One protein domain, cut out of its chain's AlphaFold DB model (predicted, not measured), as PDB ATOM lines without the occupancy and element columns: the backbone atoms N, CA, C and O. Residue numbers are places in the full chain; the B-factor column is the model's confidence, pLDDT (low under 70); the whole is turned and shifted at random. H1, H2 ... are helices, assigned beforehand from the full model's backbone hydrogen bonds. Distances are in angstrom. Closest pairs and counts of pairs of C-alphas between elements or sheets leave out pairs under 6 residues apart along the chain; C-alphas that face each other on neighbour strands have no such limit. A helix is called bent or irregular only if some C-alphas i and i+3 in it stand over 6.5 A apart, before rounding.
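AT A GLANCE: This is residues 211 to 355 of the 435 residues of the protein "Nuclear pore protein" of Gongylonema pulchrum (UniProt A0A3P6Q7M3). Starting from H4, the longest helix, you will see five helices, H2 to H6, folded back and forth as successive hairpins into a compact ring of contacts, which closes where H6 packs on H2. H1 packs on H2 and H7 packs on H6, each on the outside of that ring, and the long link of residues 230 to 247 joins H1 to H2. The printed part has 145 residues with seven named helices, H1 to H7 in chain order, and no named strand: the class is all helix. It is compact, with a radius of gyration of the C-alphas of 14.3 A, and its outline is rounded, spanning 37 by 35 by 35 A.

IN THESE COORDINATES: Find C-alpha 276 at (102.395, 84.371, 77.761); from there H4, residues 276 to 291, runs 23.8 A to C-alpha 291 at (86.917, 66.408, 75.630). H4 is irregular, with C-alphas 277 and 280 8.2 A apart. Before it look for H3, residues 261 to 272, 14.9 A, and H2, residues 248 to 258, 15.4 A. H1, residues 215 to 229, begins at (78.765, 80.488, 64.939) and is 20.6 A long. After H4 come H5, residues 296 to 309, 20.0 A, and H6, residues 316 to 326, 15.3 A. H7, residues 337 to 350, is 20.5 A long and only just irregular, with C-alphas 344 and 347 6.7 A apart.

HOW THE PARTS SIT: H4 touches H3 at a shallow tilt of 22 degrees, opposite ways, a hairpin whose closest C-alphas, of Ala 265 and Ile 286, are 4.4 A apart. With residues 277 to 284 alone, H4 touches H5 in another hairpin, closest at the C-alphas of Ala 280 and Val 302, 5.0 A. H2 and H3 form a hairpin at 10 degrees, closest at Val 252 and Val 264, C-alphas 5.6 A apart. H5 and H6 form one at 30 degrees, closest at Arg 299 and Leu 326, C-alphas 6.8 A apart. H6 touches H2 at a steep tilt of 49 degrees, the C-alphas of Glu 250 and Tyr 317 being closest at 5.1 A. H7 touches H6, closest at the C-alphas of Leu 325 and Pro 347, 5.3 A. H1 touches H2 with residues 218 to 222 alone, closest at the C-alphas of Val 222 and Val 251, 6.8 A. H1 and H5 are apart. In H1, H2, H3, H5 and H6 every O i to N i+4 pair is within hydrogen-bond range; in H4 8 of 12 are, in H7 8 of 10.

THE WHOLE: The two C-alphas farthest apart, of Ile 243 and Ser 355, are 42.5 A apart. The printed part has no cut. The link from H1 to H2 is long, with 18 residues, and within it residues 240 to 241 pair antiparallel with 246 to 247. The mean pLDDT of the printed part is 79.2; look for values under 70 in 32 residues, among them 218 to 235.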
ATOM      1  N   PHE A 211      70.711  76.823  62.397       61.62
ATOM      2  CA  PHE A 211      70.851  78.273  62.525       61.62
ATOM      3  C   PHE A 211      71.207  78.682  63.960       61.62
ATOM      4  O   PHE A 211      72.110  79.488  64.160       61.62
ATOM      5  N   ARG A 212      70.556  78.083  64.967       53.31
ATOM      6  CA  ARG A 212      70.802  78.383  66.388       53.31
ATOM      7  C   ARG A 212      72.141  77.876  66.922       53.31
ATOM      8  O   ARG A 212      72.640  78.460  67.871       53.31
ATOM      9  N   SER A 213      72.689  76.825  66.321       56.91
ATOM     10  CA  SER A 213      74.040  76.317  66.603       56.91
ATOM     11  C   SER A 213      75.104  76.931  65.688       56.91
ATOM     12  O   SER A 213      76.275  76.584  65.773       56.91
ATOM     13  N   SER A 214      74.719  77.843  64.788       69.88
ATOM     14  CA  SER A 214      75.678  78.470  63.890       69.88
ATOM     15  C   SER A 214      76.498  79.527  64.632       69.88
ATOM     16  O   SER A 214      75.958  80.402  65.315       69.88
ATOM     17  N   VAL A 215      77.813  79.491  64.425       64.50
ATOM     18  CA  VAL A 215      78.765  80.488  64.939       64.50
ATOM     19  C   VAL A 215      78.328  81.939  64.649       64.50
ATOM     20  O   VAL A 215      78.409  82.770  65.554       64.50
ATOM     21  N   PRO A 216      77.789  82.290  63.459       64.75
ATOM     22  CA  PRO A 216      77.307  83.646  63.189       64.75
ATOM     23  C   PRO A 216      76.117  84.073  64.057       64.75
ATOM     24  O   PRO A 216      76.044  85.231  64.461       64.75
ATOM     25  N   TRP A 217      75.188  83.160  64.353       71.00
ATOM     26  CA  TRP A 217      74.040  83.445  65.216       71.00
ATOM     27  C   TRP A 217      74.468  83.637  66.667       71.00
ATOM     28  O   TRP A 217      74.059  84.602  67.310       71.00
ATOM     29  N   MET A 218      75.324  82.749  67.168       63.41
ATOM     30  CA  MET A 218      75.863  82.863  68.517       63.41
ATOM     31  C   MET A 218      76.613  84.184  68.694       63.41
ATOM     32  O   MET A 218      76.337  84.926  69.633       63.41
ATOM     33  N   LYS A 219      77.485  84.524  67.737       63.16
ATOM     34  CA  LYS A 219      78.193  85.802  67.703       63.16
ATOM     35  C   LYS A 219      77.229  86.985  67.704       63.16
ATOM     36  O   LYS A 219      77.417  87.910  68.475       63.16
ATOM     37  N   HIS A 220      76.157  86.930  66.916       67.56
ATOM     38  CA  HIS A 220      75.141  87.980  66.884       67.56
ATOM     39  C   HIS A 220      74.395  88.156  68.222       67.56
ATOM     40  O   HIS A 220      74.149  89.287  68.649       67.56
ATOM     41  N   VAL A 221      74.038  87.055  68.895       60.50
ATOM     42  CA  VAL A 221      73.400  87.083  70.223       60.50
ATOM     43  C   VAL A 221      74.355  87.658  71.264       60.50
ATOM     44  O   VAL A 221      73.936  88.485  72.077       60.50
ATOM     45  N   VAL A 222      75.625  87.249  71.221       63.00
ATOM     46  CA  VAL A 222      76.679  87.797  72.075       63.00
ATOM     47  C   VAL A 222      76.815  89.293  71.803       63.00
ATOM     48  O   VAL A 222      76.514  90.067  72.702       63.00
ATOM     49  N   ASP A 223      77.107  89.717  70.573       63.56
ATOM     50  CA  ASP A 223      77.282  91.126  70.187       63.56
ATOM     51  C   ASP A 223      76.104  92.009  70.657       63.56
ATOM     52  O   ASP A 223      76.310  93.060  71.265       63.56
ATOM     53  N   SER A 224      74.859  91.549  70.468       55.81
ATOM     54  CA  SER A 224      73.650  92.281  70.887       55.81
ATOM     55  C   SER A 224      73.492  92.367  72.413       55.81
ATOM     56  O   SER A 224      72.984  93.356  72.942       55.81
ATOM     57  N   THR A 225      73.916  91.330  73.139       54.28
ATOM     58  CA  THR A 225      73.898  91.306  74.611       54.28
ATOM     59  C   THR A 225      75.011  92.188  75.176       54.28
ATOM     60  O   THR A 225      74.780  92.932  76.126       54.28
ATOM     61  N   LEU A 226      76.192  92.172  74.555       60.38
ATOM     62  CA  LEU A 226      77.335  93.002  74.930       60.38
ATOM     63  C   LEU A 226      77.061  94.487  74.711       60.38
ATOM     64  O   LEU A 226      77.371  95.297  75.576       60.38
ATOM     65  N   GLU A 227      76.399  94.859  73.613       61.41
ATOM     66  CA  GLU A 227      75.983  96.245  73.367       61.41
ATOM     67  C   GLU A 227      75.032  96.773  74.462       61.41
ATOM     68  O   GLU A 227      75.112  97.935  74.866       61.41
ATOM     69  N   PHE A 228      74.175  95.907  75.013       52.06
ATOM     70  CA  PHE A 228      73.336  96.229  76.169       52.06
ATOM     71  C   PHE A 228      74.146  96.319  77.478       52.06
ATOM     72  O   PHE A 228      73.948  97.256  78.260       52.06
ATOM     73  N   MET A 229      75.071  95.380  77.705       47.25
ATOM     74  CA  MET A 229      75.909  95.299  78.911       47.25
ATOM     75  C   MET A 229      76.969  96.406  78.987       47.25
ATOM     76  O   MET A 229      77.253  96.878  80.085       47.25
ATOM     77  N   HIS A 230      77.456  96.920  77.851       54.69
ATOM     78  CA  HIS A 230      78.403  98.038  77.746       54.69
ATOM     79  C   HIS A 230      77.915  99.343  78.413       54.69
ATOM     80  O   HIS A 230      78.712 100.259  78.629       54.69
ATOM     81  N   LYS A 231      76.640  99.450  78.823       51.47
ATOM     82  CA  LYS A 231      76.186 100.519  79.737       51.47
ATOM     83  C   LYS A 231      76.814 100.433  81.139       51.47
ATOM     84  O   LYS A 231      76.822 101.436  81.849       51.47
ATOM     85  N   LYS A 232      77.366  99.280  81.530       48.62
ATOM     86  CA  LYS A 232      78.230  99.082  82.702       48.62
ATOM     87  C   LYS A 232      79.669  98.914  82.194       48.62
ATOM     88  O   LYS A 232      79.998  97.902  81.594       48.62
ATOM     89  N   HIS A 233      80.517  99.928  82.354       54.47
ATOM     90  CA  HIS A 233      81.907  99.851  81.890       54.47
ATOM     91  C   HIS A 233      82.757  99.002  82.848       54.47
ATOM     92  O   HIS A 233      82.948  99.389  84.001       54.47
ATOM     93  N   TYR A 234      83.291  97.885  82.352       63.59
ATOM     94  CA  TYR A 234      84.323  97.087  83.019       63.59
ATOM     95  C   TYR A 234      85.698  97.337  82.380       63.59
ATOM     96  O   TYR A 234      85.795  97.843  81.260       63.59
ATOM     97  N   ALA A 235      86.769  97.040  83.118       67.94
ATOM     98  CA  ALA A 235      88.127  97.082  82.583       67.94
ATOM     99  C   ALA A 235      88.357  95.881  81.653       67.94
ATOM    100  O   ALA A 235      87.983  94.764  82.006       67.94
ATOM    101  N   ASN A 236      88.988  96.122  80.502       76.88
ATOM    102  CA  ASN A 236      89.218  95.111  79.469       76.88
ATOM    103  C   ASN A 236      90.713  94.790  79.375       76.88
ATOM    104  O   ASN A 236      91.526  95.706  79.220       76.88
ATOM    105  N   GLU A 237      91.070  93.508  79.416       80.62
ATOM    106  CA  GLU A 237      92.441  93.024  79.219       80.62
ATOM    107  C   GLU A 237      92.577  92.187  77.941       80.62
ATOM    108  O   GLU A 237      91.598  91.683  77.397       80.62
ATOM    109  N   ASP A 238      93.816  92.026  77.464       82.56
ATOM    110  CA  ASP A 238      94.201  91.054  76.424       82.56
ATOM    111  C   ASP A 238      93.547  91.228  75.036       82.56
ATOM    112  O   ASP A 238      93.713  90.393  74.147       82.56
ATOM    113  N   GLY A 239      92.886  92.366  74.807       82.19
ATOM    114  CA  GLY A 239      92.459  92.835  73.492       82.19
ATOM    115  C   GLY A 239      90.953  92.763  73.244       82.19
ATOM    116  O   GLY A 239      90.139  92.610  74.155       82.19
ATOM    117  N   VAL A 240      90.586  92.922  71.973       82.12
ATOM    118  CA  VAL A 240      89.192  92.969  71.511       82.12
ATOM    119  C   VAL A 240      88.932  91.969  70.379       82.12
ATOM    120  O   VAL A 240      89.835  91.617  69.619       82.12
ATOM    121  N   TYR A 241      87.687  91.518  70.272       74.19
ATOM    122  CA  TYR A 241      87.177  90.546  69.318       74.19
ATOM    123  C   TYR A 241      86.073  91.156  68.441       74.19
ATOM    124  O   TYR A 241      85.186  91.870  68.912       74.19
ATOM    125  N   GLY A 242      86.087  90.807  67.152       68.94
ATOM    126  CA  GLY A 242      85.045  91.194  66.197       68.94
ATOM    127  C   GLY A 242      85.133  92.638  65.689       68.94
ATOM    128  O   GLY A 242      85.997  93.412  66.079       68.94
ATOM    129  N   ILE A 243      84.226  92.985  64.769       62.47
ATOM    130  CA  ILE A 243      84.197  94.289  64.072       62.47
ATOM    131  C   ILE A 243      83.809  95.425  65.031       62.47
ATOM    132  O   ILE A 243      84.241  96.561  64.864       62.47
ATOM    133  N   ASN A 244      83.031  95.096  66.062       62.69
ATOM    134  CA  ASN A 244      82.548  96.034  67.071       62.69
ATOM    135  C   ASN A 244      83.526  96.215  68.246       62.69
ATOM    136  O   ASN A 244      83.189  96.902  69.206       62.69
ATOM    137  N   ASN A 245      84.722  95.613  68.181       72.88
ATOM    138  CA  ASN A 245      85.753  95.695  69.218       72.88
ATOM    139  C   ASN A 245      85.250  95.297  70.624       72.88
ATOM    140  O   ASN A 245      85.517  95.994  71.603       72.88
ATOM    141  N   HIS A 246      84.540  94.170  70.733       76.44
ATOM    142  CA  HIS A 246      84.076  93.649  72.023       76.44
ATOM    143  C   HIS A 246      85.241  93.087  72.856       76.44
ATOM    144  O   HIS A 246      86.150  92.502  72.272       76.44
ATOM    145  N   PRO A 247      85.252  93.202  74.193       84.00
ATOM    146  CA  PRO A 247      86.330  92.650  75.019       84.00
ATOM    147  C   PRO A 247      86.444  91.128  74.854       84.00
ATOM    148  O   PRO A 247      85.442  90.415  74.930       84.00
ATOM    149  N   VAL A 248      87.659  90.611  74.634       88.19
ATOM    150  CA  VAL A 248      87.862  89.177  74.337       88.19
ATOM    151  C   VAL A 248      87.332  88.293  75.465       88.19
ATOM    152  O   VAL A 248      86.603  87.336  75.204       88.19
ATOM    153  N   TRP A 249      87.655  88.615  76.718       89.81
ATOM    154  CA  TRP A 249      87.263  87.801  77.870       89.81
ATOM    155  C   TRP A 249      85.766  87.786  78.132       89.81
ATOM    156  O   TRP A 249      85.230  86.761  78.547       89.81
ATOM    157  N   GLU A 250      85.090  88.892  77.849       83.88
ATOM    158  CA  GLU A 250      83.642  88.986  77.963       83.88
ATOM    159  C   GLU A 250      82.958  88.058  76.949       83.88
ATOM    160  O   GLU A 250      82.120  87.233  77.320       83.88
ATOM    161  N   VAL A 251      83.396  88.100  75.685       78.62
ATOM    162  CA  VAL A 251      82.919  87.183  74.638       78.62
ATOM    163  C   VAL A 251      83.193  85.728  75.033       78.62
ATOM    164  O   VAL A 251      82.290  84.895  74.969       78.62
ATOM    165  N   VAL A 252      84.410  85.413  75.492       85.81
ATOM    166  CA  VAL A 252      84.785  84.054  75.920       85.81
ATOM    167  C   VAL A 252      83.900  83.571  77.070       85.81
ATOM    168  O   VAL A 252      83.383  82.457  77.003       85.81
ATOM    169  N   TYR A 253      83.685  84.398  78.096       87.44
ATOM    170  CA  TYR A 253      82.831  84.060  79.234       87.44
ATOM    171  C   TYR A 253      81.397  83.744  78.792       87.44
ATOM    172  O   TYR A 253      80.839  82.713  79.175       87.44
ATOM    173  N   HIS A 254      80.800  84.596  77.957       80.44
ATOM    174  CA  HIS A 254      79.425  84.401  77.503       80.44
ATOM    175  C   HIS A 254      79.270  83.192  76.574       80.44
ATOM    176  O   HIS A 254      78.303  82.441  76.725       80.44
ATOM    177  N   CYS A 255      80.229  82.934  75.681       75.75
ATOM    178  CA  CYS A 255      80.242  81.717  74.864       75.75
ATOM    179  C   CYS A 255      80.382  80.456  75.735       75.75
ATOM    180  O   CYS A 255      79.648  79.483  75.551       75.75
ATOM    181  N   LEU A 256      81.250  80.490  76.754       82.75
ATOM    182  CA  LEU A 256      81.406  79.395  77.715       82.75
ATOM    183  C   LEU A 256      80.101  79.139  78.485       82.75
ATOM    184  O   LEU A 256      79.672  77.994  78.636       82.75
ATOM    185  N   ARG A 257      79.427  80.213  78.913       80.69
ATOM    186  CA  ARG A 257      78.132  80.171  79.605       80.69
ATOM    187  C   ARG A 257      77.001  79.634  78.729       80.69
ATOM    188  O   ARG A 257      76.094  78.986  79.259       80.69
ATOM    189  N   ALA A 258      77.055  79.900  77.425       72.62
ATOM    190  CA  ALA A 258      76.135  79.361  76.427       72.62
ATOM    191  C   ALA A 258      76.409  77.880  76.098       72.62
ATOM    192  O   ALA A 258      75.545  77.218  75.530       72.62
ATOM    193  N   GLY A 259      77.567  77.343  76.504       76.56
ATOM    194  CA  GLY A 259      77.987  75.969  76.208       76.56
ATOM    195  C   GLY A 259      78.646  75.807  74.836       76.56
ATOM    196  O   GLY A 259      78.814  74.685  74.362       76.56
ATOM    197  N   GLU A 260      79.032  76.913  74.210       77.75
ATOM    198  CA  GLU A 260      79.516  76.973  72.836       77.75
ATOM    199  C   GLU A 260      81.043  76.903  72.783       77.75
ATOM    200  O   GLU A 260      81.758  77.895  72.615       77.75
ATOM    201  N   LEU A 261      81.551  75.688  72.985       84.50
ATOM    202  CA  LEU A 261      82.982  75.442  73.169       84.50
ATOM    203  C   LEU A 261      83.804  75.635  71.883       84.50
ATOM    204  O   LEU A 261      84.963  76.021  71.975       84.50
ATOM    205  N   GLU A 262      83.207  75.441  70.702       80.94
ATOM    206  CA  GLU A 262      83.874  75.633  69.400       80.94
ATOM    207  C   GLU A 262      84.302  77.094  69.197       80.94
ATOM    208  O   GLU A 262      85.455  77.393  68.886       80.94
ATOM    209  N   SER A 263      83.396  78.041  69.460       79.31
ATOM    210  CA  SER A 263      83.723  79.469  69.352       79.31
ATOM    211  C   SER A 263      84.724  79.911  70.414       79.31
ATOM    212  O   SER A 263      85.606  80.720  70.128       79.31
ATOM    213  N   VAL A 264      84.634  79.351  71.623       84.25
ATOM    214  CA  VAL A 264      85.621  79.584  72.685       84.25
ATOM    215  C   VAL A 264      87.016  79.130  72.244       84.25
ATOM    216  O   VAL A 264      87.965  79.908  72.348       84.25
ATOM    217  N   ALA A 265      87.143  77.916  71.706       87.56
ATOM    218  CA  ALA A 265      88.411  77.380  71.221       87.56
ATOM    219  C   ALA A 265      88.969  78.197  70.046       87.56
ATOM    220  O   ALA A 265      90.162  78.504  70.020       87.56
ATOM    221  N   GLN A 266      88.110  78.626  69.116       85.25
ATOM    222  CA  GLN A 266      88.512  79.485  68.004       85.25
ATOM    223  C   GLN A 266      89.084  80.822  68.490       85.25
ATOM    224  O   GLN A 266      90.155  81.225  68.034       85.25
ATOM    225  N   ILE A 267      88.403  81.498  69.423       84.25
ATOM    226  CA  ILE A 267      88.852  82.780  69.986       84.25
ATOM    227  C   ILE A 267      90.161  82.599  70.756       84.25
ATOM    228  O   ILE A 267      91.083  83.404  70.606       84.25
ATOM    229  N   ALA A 268      90.267  81.530  71.546       88.50
ATOM    230  CA  ALA A 268      91.475  81.212  72.294       88.50
ATOM    231  C   ALA A 268      92.671  80.994  71.348       88.50
ATOM    232  O   ALA A 268      93.737  81.582  71.539       88.50
ATOM    233  N   ASN A 269      92.466  80.244  70.264       87.69
ATOM    234  CA  ASN A 269      93.493  79.987  69.263       87.69
ATOM    235  C   ASN A 269      93.848  81.236  68.436       87.69
ATOM    236  O   ASN A 269      94.991  81.396  68.039       87.69
ATOM    237  N   SER A 270      92.921  82.155  68.159       84.75
ATOM    238  CA  SER A 270      93.237  83.325  67.324       84.75
ATOM    239  C   SER A 270      93.764  84.531  68.107       84.75
ATOM    240  O   SER A 270      94.629  85.240  67.594       84.75
ATOM    241  N   HIS A 271      93.277  84.768  69.329       83.69
ATOM    242  CA  HIS A 271      93.568  85.986  70.099       83.69
ATOM    243  C   HIS A 271      94.398  85.751  71.364       83.69
ATOM    244  O   HIS A 271      95.146  86.646  71.749       83.69
ATOM    245  N   LEU A 272      94.315  84.571  71.992       87.81
ATOM    246  CA  LEU A 272      94.956  84.318  73.290       87.81
ATOM    247  C   LEU A 272      96.251  83.493  73.195       87.81
ATOM    248  O   LEU A 272      97.129  83.652  74.038       87.81
ATOM    249  N   GLN A 273      96.432  82.679  72.146       84.44
ATOM    250  CA  GLN A 273      97.558  81.731  72.020       84.44
ATOM    251  C   GLN A 273      98.962  82.350  72.118       84.44
ATOM    252  O   GLN A 273      99.909  81.673  72.509       84.44
ATOM    253  N   ASN A 274      99.106  83.628  71.758       81.69
ATOM    254  CA  ASN A 274     100.395  84.322  71.740       81.69
ATOM    255  C   ASN A 274     100.661  85.116  73.028       81.69
ATOM    256  O   ASN A 274     101.699  85.768  73.138       81.69
ATOM    257  N   LEU A 275      99.734  85.089  73.990       85.06
ATOM    258  CA  LEU A 275      99.852  85.818  75.245       85.06
ATOM    259  C   LEU A 275     100.480  84.915  76.316       85.06
ATOM    260  O   LEU A 275      99.857  83.939  76.737       85.06
ATOM    261  N   PRO A 276     101.697  85.225  76.800       81.12
ATOM    262  CA  PRO A 276     102.395  84.371  77.761       81.12
ATOM    263  C   PRO A 276     101.694  84.298  79.124       81.12
ATOM    264  O   PRO A 276     101.872  83.324  79.845       81.12
ATOM    265  N   THR A 277     100.890  85.306  79.464       84.00
ATOM    266  CA  THR A 277     100.086  85.397  80.695       84.00
ATOM    267  C   THR A 277      98.826  84.525  80.670       84.00
ATOM    268  O   THR A 277      98.176  84.364  81.701       84.00
ATOM    269  N   CYS A 278      98.469  83.977  79.505       88.25
ATOM    270  CA  CYS A 278      97.226  83.237  79.275       88.25
ATOM    271  C   CYS A 278      97.477  81.901  78.557       88.25
ATOM    272  O   CYS A 278      96.575  81.349  77.921       88.25
ATOM    273  N   ALA A 279      98.706  81.387  78.597       89.31
ATOM    274  CA  ALA A 279      99.107  80.214  77.834       89.31
ATOM    275  C   ALA A 279      98.391  78.941  78.317       89.31
ATOM    276  O   ALA A 279      97.882  78.169  77.503       89.31
ATOM    277  N   ALA A 280      98.311  78.718  79.630       91.25
ATOM    278  CA  ALA A 280      97.678  77.533  80.197       91.25
ATOM    279  C   ALA A 280      96.154  77.572  80.031       91.25
ATOM    280  O   ALA A 280      95.563  76.570  79.620       91.25
ATOM    281  N   VAL A 281      95.512  78.715  80.299       92.50
ATOM    282  CA  VAL A 281      94.064  78.868  80.102       92.50
ATOM    283  C   VAL A 281      93.681  78.722  78.632       92.50
ATOM    284  O   VAL A 281      92.687  78.067  78.339       92.50
ATOM    285  N   THR A 282      94.494  79.217  77.694       92.56
ATOM    286  CA  THR A 282      94.239  79.053  76.254       92.56
ATOM    287  C   THR A 282      94.197  77.584  75.857       92.56
ATOM    288  O   THR A 282      93.246  77.143  75.212       92.56
ATOM    289  N   VAL A 283      95.189  76.799  76.285       92.75
ATOM    290  CA  VAL A 283      95.221  75.361  75.988       92.75
ATOM    291  C   VAL A 283      94.044  74.640  76.649       92.75
ATOM    292  O   VAL A 283      93.420  73.794  76.014       92.75
ATOM    293  N   ALA A 284      93.680  75.010  77.880       91.94
ATOM    294  CA  ALA A 284      92.520  74.442  78.564       91.94
ATOM    295  C   ALA A 284      91.201  74.728  77.821       91.94
ATOM    296  O   ALA A 284      90.376  73.829  77.663       91.94
ATOM    297  N   LEU A 285      91.009  75.953  77.323       92.06
ATOM    298  CA  LEU A 285      89.821  76.334  76.554       92.06
ATOM    299  C   LEU A 285      89.709  75.553  75.232       92.06
ATOM    300  O   LEU A 285      88.608  75.166  74.849       92.06
ATOM    301  N   ILE A 286      90.835  75.258  74.577       91.06
ATOM    302  CA  ILE A 286      90.879  74.430  73.359       91.06
ATOM    303  C   ILE A 286      90.626  72.940  73.680       91.06
ATOM    304  O   ILE A 286      89.937  72.237  72.940       91.06
ATOM    305  N   GLU A 287      91.148  72.427  74.800       90.75
ATOM    306  CA  GLU A 287      90.939  71.032  75.227       90.75
ATOM    307  C   GLU A 287      89.462  70.744  75.561       90.75
ATOM    308  O   GLU A 287      88.965  69.640  75.294       90.75
ATOM    309  N   LEU A 288      88.748  71.743  76.095       87.81
ATOM    310  CA  LEU A 288      87.328  71.640  76.438       87.81
ATOM    311  C   LEU A 288      86.441  71.331  75.234       87.81
ATOM    312  O   LEU A 288      85.507  70.544  75.376       87.81
ATOM    313  N   GLU A 289      86.724  71.897  74.062       87.50
ATOM    314  CA  GLU A 289      85.957  71.623  72.840       87.50
ATOM    315  C   GLU A 289      85.937  70.123  72.514       87.50
ATOM    316  O   GLU A 289      84.886  69.540  72.245       87.50
ATOM    317  N   ASN A 290      87.099  69.478  72.620       84.31
ATOM    318  CA  ASN A 290      87.283  68.091  72.207       84.31
ATOM    319  C   ASN A 290      86.821  67.088  73.268       84.31
ATOM    320  O   ASN A 290      86.263  66.038  72.952       84.31
ATOM    321  N   THR A 291      87.076  67.386  74.541       83.12
ATOM    322  CA  THR A 291      86.917  66.408  75.630       83.12
ATOM    323  C   THR A 291      85.755  66.726  76.569       83.12
ATOM    324  O   THR A 291      85.345  65.861  77.349       83.12
ATOM    325  N   LYS A 292      85.217  67.956  76.508       84.25
ATOM    326  CA  LYS A 292      84.238  68.538  77.450       84.25
ATOM    327  C   LYS A 292      84.681  68.504  78.916       84.25
ATOM    328  O   LYS A 292      83.869  68.711  79.814       84.25
ATOM    329  N   LYS A 293      85.950  68.185  79.165       86.81
ATOM    330  CA  LYS A 293      86.542  67.944  80.478       86.81
ATOM    331  C   LYS A 293      87.951  68.517  80.496       86.81
ATOM    332  O   LYS A 293      88.507  68.851  79.462       86.81
ATOM    333  N   LEU A 294      88.534  68.629  81.677       87.00
ATOM    334  CA  LEU A 294      89.922  69.035  81.832       87.00
ATOM    335  C   LEU A 294      90.687  67.976  82.605       87.00
ATOM    336  O   LEU A 294      90.261  67.530  83.674       87.00
ATOM    337  N   SER A 295      91.856  67.609  82.086       87.88
ATOM    338  CA  SER A 295      92.792  66.767  82.825       87.88
ATOM    339  C   SER A 295      93.249  67.449  84.126       87.88
ATOM    340  O   SER A 295      93.360  68.676  84.221       87.88
ATOM    341  N   ALA A 296      93.546  66.648  85.156       85.81
ATOM    342  CA  ALA A 296      94.050  67.167  86.430       85.81
ATOM    343  C   ALA A 296      95.374  67.933  86.257       85.81
ATOM    344  O   ALA A 296      95.602  68.941  86.925       85.81
ATOM    345  N   GLU A 297      96.221  67.487  85.326       88.69
ATOM    346  CA  GLU A 297      97.463  68.171  84.967       88.69
ATOM    347  C   GLU A 297      97.189  69.561  84.383       88.69
ATOM    348  O   GLU A 297      97.773  70.542  84.849       88.69
ATOM    349  N   MET A 298      96.272  69.666  83.412       91.25
ATOM    350  CA  MET A 298      95.925  70.947  82.799       91.25
ATOM    351  C   MET A 298      95.388  71.929  83.837       91.25
ATOM    352  O   MET A 298      95.852  73.064  83.919       91.25
ATOM    353  N   ARG A 299      94.492  71.485  84.726       88.25
ATOM    354  CA  ARG A 299      93.985  72.362  85.790       88.25
ATOM    355  C   ARG A 299      95.067  72.845  86.746       88.25
ATOM    356  O   ARG A 299      94.991  73.980  87.206       88.25
ATOM    357  N   MET A 300      96.067  72.020  87.067       88.94
ATOM    358  CA  MET A 300      97.190  72.473  87.893       88.94
ATOM    359  C   MET A 300      97.994  73.575  87.196       88.94
ATOM    360  O   MET A 300      98.373  74.540  87.857       88.94
ATOM    361  N   LYS A 301      98.198  73.473  85.874       93.06
ATOM    362  CA  LYS A 301      98.855  74.521  85.076       93.06
ATOM    363  C   LYS A 301      98.037  75.814  85.074       93.06
ATOM    364  O   LYS A 301      98.575  76.859  85.422       93.06
ATOM    365  N   VAL A 302      96.731  75.725  84.804       92.06
ATOM    366  CA  VAL A 302      95.810  76.879  84.839       92.06
ATOM    367  C   VAL A 302      95.763  77.511  86.234       92.06
ATOM    368  O   VAL A 302      95.761  78.728  86.369       92.06
ATOM    369  N   LYS A 303      95.787  76.707  87.303       91.06
ATOM    370  CA  LYS A 303      95.820  77.205  88.686       91.06
ATOM    371  C   LYS A 303      97.124  77.927  89.022       91.06
ATOM    372  O   LYS A 303      97.093  78.919  89.753       91.06
ATOM    373  N   ALA A 304      98.257  77.421  88.539       90.00
ATOM    374  CA  ALA A 304      99.552  78.066  88.724       90.00
ATOM    375  C   ALA A 304      99.598  79.417  87.996       90.00
ATOM    376  O   ALA A 304      99.957  80.414  88.615       90.00
ATOM    377  N   GLU A 305      99.150  79.454  86.737       93.12
ATOM    378  CA  GLU A 305      98.993  80.684  85.951       93.12
ATOM    379  C   GLU A 305      98.082  81.689  86.667       93.12
ATOM    380  O   GLU A 305      98.491  82.816  86.949       93.12
ATOM    381  N   TRP A 306      96.899  81.245  87.102       93.06
ATOM    382  CA  TRP A 306      95.951  82.098  87.815       93.06
ATOM    383  C   TRP A 306      96.515  82.675  89.113       93.06
ATOM    384  O   TRP A 306      96.275  83.831  89.443       93.06
ATOM    385  N   SER A 307      97.305  81.896  89.854       88.06
ATOM    386  CA  SER A 307      97.904  82.357  91.112       88.06
ATOM    387  C   SER A 307      98.913  83.493  90.906       88.06
ATOM    388  O   SER A 307      99.079  84.321  91.803       88.06
ATOM    389  N   CYS A 308      99.573  83.539  89.745       86.88
ATOM    390  CA  CYS A 308     100.481  84.620  89.370       86.88
ATOM    391  C   CYS A 308      99.713  85.878  88.937       86.88
ATOM    392  O   CYS A 308     100.071  86.978  89.354       86.88
ATOM    393  N   GLU A 309      98.633  85.705  88.173       84.56
ATOM    394  CA  GLU A 309      97.855  86.804  87.581       84.56
ATOM    395  C   GLU A 309      96.762  87.378  88.502       84.56
ATOM    396  O   GLU A 309      96.251  88.472  88.265       84.56
ATOM    397  N   LEU A 310      96.403  86.687  89.590       82.44
ATOM    398  CA  LEU A 310      95.274  87.061  90.456       82.44
ATOM    399  C   LEU A 310      95.344  88.507  90.975       82.44
ATOM    400  O   LEU A 310      94.312  89.149  91.157       82.44
ATOM    401  N   ARG A 311      96.552  89.015  91.253       78.94
ATOM    402  CA  ARG A 311      96.759  90.360  91.824       78.94
ATOM    403  C   ARG A 311      96.807  91.467  90.774       78.94
ATOM    404  O   ARG A 311      96.517  92.609  91.113       78.94
ATOM    405  N   SER A 312      97.216  91.144  89.550       81.81
ATOM    406  CA  SER A 312      97.312  92.078  88.423       81.81
ATOM    407  C   SER A 312      96.007  92.169  87.640       81.81
ATOM    408  O   SER A 312      95.761  93.191  87.009       81.81
ATOM    409  N   CYS A 313      95.170  91.132  87.700       84.25
ATOM    410  CA  CYS A 313      93.950  91.055  86.916       84.25
ATOM    411  C   CYS A 313      92.887  92.055  87.400       84.25
ATOM    412  O   CYS A 313      92.384  92.005  88.530       84.25
ATOM    413  N   THR A 314      92.509  92.948  86.500       84.88
ATOM    414  CA  THR A 314      91.426  93.925  86.618       84.88
ATOM    415  C   THR A 314      90.183  93.496  85.844       84.88
ATOM    416  O   THR A 314      89.077  93.841  86.257       84.88
ATOM    417  N   ASP A 315      90.352  92.681  84.799       87.31
ATOM    418  CA  ASP A 315      89.263  92.175  83.964       87.31
ATOM    419  C   ASP A 315      88.380  91.165  84.720       87.31
ATOM    420  O   ASP A 315      88.806  90.101  85.187       87.31
ATOM    421  N   VAL A 316      87.111  91.539  84.862       88.44
ATOM    422  CA  VAL A 316      86.087  90.791  85.593       88.44
ATOM    423  C   VAL A 316      85.733  89.483  84.883       88.44
ATOM    424  O   VAL A 316      85.547  88.449  85.528       88.44
ATOM    425  N   TYR A 317      85.671  89.491  83.554       87.38
ATOM    426  CA  TYR A 317      85.301  88.310  82.785       87.38
ATOM    427  C   TYR A 317      86.466  87.336  82.667       87.38
ATOM    428  O   TYR A 317      86.254  86.126  82.740       87.38
ATOM    429  N   LYS A 318      87.703  87.839  82.616       91.88
ATOM    430  CA  LYS A 318      88.906  87.009  82.747       91.88
ATOM    431  C   LYS A 318      88.879  86.246  84.068       91.88
ATOM    432  O   LYS A 318      88.941  85.017  84.064       91.88
ATOM    433  N   LYS A 319      88.666  86.946  85.192       90.62
ATOM    434  CA  LYS A 319      88.451  86.321  86.515       90.62
ATOM    435  C   LYS A 319      87.361  85.254  86.466       90.62
ATOM    436  O   LYS A 319      87.550  84.168  87.015       90.62
ATOM    437  N   ALA A 320      86.235  85.552  85.819       90.31
ATOM    438  CA  ALA A 320      85.086  84.653  85.772       90.31
ATOM    439  C   ALA A 320      85.384  83.372  84.989       90.31
ATOM    440  O   ALA A 320      85.010  82.292  85.442       90.31
ATOM    441  N   VAL A 321      86.121  83.462  83.878       92.38
ATOM    442  CA  VAL A 321      86.580  82.291  83.118       92.38
ATOM    443  C   VAL A 321      87.506  81.424  83.970       92.38
ATOM    444  O   VAL A 321      87.253  80.228  84.109       92.38
ATOM    445  N   TYR A 322      88.518  82.000  84.628       92.19
ATOM    446  CA  TYR A 322      89.392  81.232  85.527       92.19
ATOM    447  C   TYR A 322      88.614  80.569  86.674       92.19
ATOM    448  O   TYR A 322      88.834  79.393  86.977       92.19
ATOM    449  N   CYS A 323      87.667  81.287  87.285       90.12
ATOM    450  CA  CYS A 323      86.819  80.750  88.351       90.12
ATOM    451  C   CYS A 323      85.888  79.637  87.860       90.12
ATOM    452  O   CYS A 323      85.693  78.661  88.582       90.12
ATOM    453  N   ALA A 324      85.356  79.730  86.638       89.31
ATOM    454  CA  ALA A 324      84.539  78.675  86.048       89.31
ATOM    455  C   ALA A 324      85.344  77.377  85.863       89.31
ATOM    456  O   ALA A 324      84.833  76.292  86.127       89.31
ATOM    457  N   LEU A 325      86.619  77.468  85.469       89.56
ATOM    458  CA  LEU A 325      87.465  76.290  85.243       89.56
ATOM    459  C   LEU A 325      88.024  75.673  86.534       89.56
ATOM    460  O   LEU A 325      88.190  74.455  86.624       89.56
ATOM    461  N   LEU A 326      88.365  76.505  87.520       86.50
ATOM    462  CA  LEU A 326      89.075  76.078  88.732       86.50
ATOM    463  C   LEU A 326      88.175  75.925  89.962       86.50
ATOM    464  O   LEU A 326      88.582  75.292  90.939       86.50
ATOM    465  N   GLY A 327      86.974  76.498  89.920       78.94
ATOM    466  CA  GLY A 327      86.176  76.795  91.100       78.94
ATOM    467  C   GLY A 327      86.580  78.136  91.709       78.94
ATOM    468  O   GLY A 327      87.762  78.433  91.888       78.94
ATOM    469  N   GLY A 328      85.585  78.961  92.024       77.12
ATOM    470  CA  GLY A 328      85.792  80.300  92.557       77.12
ATOM    471  C   GLY A 328      84.495  81.094  92.613       77.12
ATOM    472  O   GLY A 328      83.395  80.529  92.618       77.12
ATOM    473  N   ASP A 329      84.624  82.410  92.697       70.69
ATOM    474  CA  ASP A 329      83.493  83.328  92.650       70.69
ATOM    475  C   ASP A 329      83.939  84.666  92.084       70.69
ATOM    476  O   ASP A 329      85.045  85.129  92.375       70.69
ATOM    477  N   VAL A 330      83.064  85.269  91.292       82.06
ATOM    478  CA  VAL A 330      83.245  86.608  90.746       82.06
ATOM    479  C   VAL A 330      81.928  87.327  90.915       82.06
ATOM    480  O   VAL A 330      80.984  87.167  90.139       82.06
ATOM    481  N   SER A 331      81.879  88.099  91.989       74.56
ATOM    482  CA  SER A 331      80.679  88.749  92.489       74.56
ATOM    483  C   SER A 331      80.049  89.656  91.421       74.56
ATOM    484  O   SER A 331      78.835  89.670  91.250       74.56
ATOM    485  N   GLU A 332      80.873  90.330  90.624       77.44
ATOM    486  CA  GLU A 332      80.469  91.231  89.544       77.44
ATOM    487  C   GLU A 332      79.712  90.533  88.398       77.44
ATOM    488  O   GLU A 332      78.938  91.179  87.699       77.44
ATOM    489  N   VAL A 333      79.902  89.222  88.214       76.56
ATOM    490  CA  VAL A 333      79.252  88.435  87.149       76.56
ATOM    491  C   VAL A 333      78.069  87.616  87.682       76.56
ATOM    492  O   VAL A 333      77.137  87.265  86.948       76.56
ATOM    493  N   CYS A 334      78.052  87.350  88.986       78.56
ATOM    494  CA  CYS A 334      76.981  86.650  89.690       78.56
ATOM    495  C   CYS A 334      75.786  87.567  90.013       78.56
ATOM    496  O   CYS A 334      75.327  87.621  91.149       78.56
ATOM    497  N   GLU A 335      75.245  88.269  89.013       68.31
ATOM    498  CA  GLU A 335      74.130  89.215  89.202       68.31
ATOM    499  C   GLU A 335      72.796  88.541  89.586       68.31
ATOM    500  O   GLU A 335      71.889  89.192  90.104       68.31
ATOM    501  N   ASN A 336      72.649  87.240  89.318       70.44
ATOM    502  CA  ASN A 336      71.452  86.466  89.636       70.44
ATOM    503  C   ASN A 336      71.799  85.046  90.123       70.44
ATOM    504  O   ASN A 336      72.926  84.566  89.959       70.44
ATOM    505  N   LEU A 337      70.810  84.372  90.722       75.19
ATOM    506  CA  LEU A 337      70.958  83.025  91.288       75.19
ATOM    507  C   LEU A 337      71.457  82.008  90.252       75.19
ATOM    508  O   LEU A 337      72.264  81.145  90.580       75.19
ATOM    509  N   GLU A 338      70.996  82.105  89.006       77.31
ATOM    510  CA  GLU A 338      71.369  81.168  87.942       77.31
ATOM    511  C   GLU A 338      72.836  81.304  87.541       77.31
ATOM    512  O   GLU A 338      73.522  80.298  87.372       77.31
ATOM    513  N   ASN A 339      73.335  82.533  87.413       79.19
ATOM    514  CA  ASN A 339      74.736  82.810  87.108       79.19
ATOM    515  C   ASN A 339      75.640  82.368  88.257       79.19
ATOM    516  O   ASN A 339      76.683  81.761  88.020       79.19
ATOM    517  N   TRP A 340      75.212  82.613  89.496       82.50
ATOM    518  CA  TRP A 340      75.919  82.131  90.676       82.50
ATOM    519  C   TRP A 340      75.968  80.596  90.726       82.50
ATOM    520  O   TRP A 340      77.050  80.020  90.835       82.50
ATOM    521  N   LEU A 341      74.825  79.918  90.562       78.06
ATOM    522  CA  LEU A 341      74.760  78.454  90.530       78.06
ATOM    523  C   LEU A 341      75.603  77.877  89.394       78.06
ATOM    524  O   LEU A 341      76.332  76.912  89.612       78.06
ATOM    525  N   TRP A 342      75.537  78.467  88.200       85.69
ATOM    526  CA  TRP A 342      76.346  78.027  87.067       85.69
ATOM    527  C   TRP A 342      77.837  78.095  87.400       85.69
ATOM    528  O   TRP A 342      78.533  77.103  87.207       85.69
ATOM    529  N   LEU A 343      78.317  79.196  87.987       85.25
ATOM    530  CA  LEU A 343      79.730  79.346  88.341       85.25
ATOM    531  C   LEU A 343      80.181  78.333  89.411       85.25
ATOM    532  O   LEU A 343      81.326  77.884  89.388       85.25
ATOM    533  N   LYS A 344      79.285  77.921  90.321       82.38
ATOM    534  CA  LYS A 344      79.567  76.875  91.323       82.38
ATOM    535  C   LYS A 344      79.512  75.454  90.754       82.38
ATOM    536  O   LYS A 344      80.240  74.588  91.231       82.38
ATOM    537  N   LEU A 345      78.666  75.202  89.757       82.31
ATOM    538  CA  LEU A 345      78.442  73.868  89.189       82.31
ATOM    539  C   LEU A 345      79.341  73.555  87.989       82.31
ATOM    540  O   LEU A 345      79.698  72.394  87.785       82.31
ATOM    541  N   TYR A 346      79.732  74.561  87.206       86.75
ATOM    542  CA  TYR A 346      80.550  74.381  86.008       86.75
ATOM    543  C   TYR A 346      81.893  73.676  86.279       86.75
ATOM    544  O   TYR A 346      82.194  72.730  85.545       86.75
ATOM    545  N   PRO A 347      82.643  73.986  87.361       85.25
ATOM    546  CA  PRO A 347      83.854  73.243  87.717       85.25
ATOM    547  C   PRO A 347      83.610  71.731  87.837       85.25
ATOM    548  O   PRO A 347      84.381  70.930  87.310       85.25
ATOM    549  N   CYS A 348      82.500  71.331  88.467       81.69
ATOM    550  CA  CYS A 348      82.117  69.924  88.638       81.69
ATOM    551  C   CYS A 348      81.788  69.233  87.306       81.69
ATOM    552  O   CYS A 348      81.879  68.011  87.208       81.69
ATOM    553  N   SER A 349      81.398  69.996  86.280       81.12
ATOM    554  CA  SER A 349      81.157  69.454  84.940       81.12
ATOM    555  C   SER A 349      82.458  69.172  84.183       81.12
ATOM    556  O   SER A 349      82.554  68.154  83.495       81.12
ATOM    557  N   VAL A 350      83.469  70.033  84.353       83.12
ATOM    558  CA  VAL A 350      84.754  69.925  83.648       83.12
ATOM    559  C   VAL A 350      85.742  69.006  84.363       83.12
ATOM    560  O   VAL A 350      86.579  68.391  83.706       83.12
ATOM    561  N   ASP A 351      85.635  68.854  85.684       78.81
ATOM    562  CA  ASP A 351      86.429  67.902  86.456       78.81
ATOM    563  C   ASP A 351      85.556  66.841  87.145       78.81
ATOM    564  O   ASP A 351      85.075  67.061  88.259       78.81
ATOM    565  N   PRO A 352      85.444  65.635  86.562       66.38
ATOM    566  CA  PRO A 352      84.740  64.517  87.189       66.38
ATOM    567  C   PRO A 352      85.393  64.023  88.486       66.38
ATOM    568  O   PRO A 352      84.779  63.244  89.211       66.38
ATOM    569  N   SER A 353      86.652  64.399  88.748       68.62
ATOM    570  CA  SER A 353      87.365  64.035  89.974       68.62
ATOM    571  C   SER A 353      87.107  65.000  91.133       68.62
ATOM    572  O   SER A 353      87.456  64.667  92.271       68.62
ATOM    573  N   LEU A 354      86.454  66.151  90.893       68.75
ATOM    574  CA  LEU A 354      85.931  66.979  91.977       68.75
ATOM    575  C   LEU A 354      84.953  66.126  92.779       68.75
ATOM    576  O   LEU A 354      83.948  65.632  92.270       68.75
ATOM    577  N   SER A 355      85.304  65.902  94.045       59.81
ATOM    578  CA  SER A 355      84.588  64.950  94.882       59.81
ATOM    579  C   SER A 355      83.105  65.329  95.006       59.81
ATOM    580  O   SER A 355      82.804  66.526  95.083       59.81
TER     581      SER A 355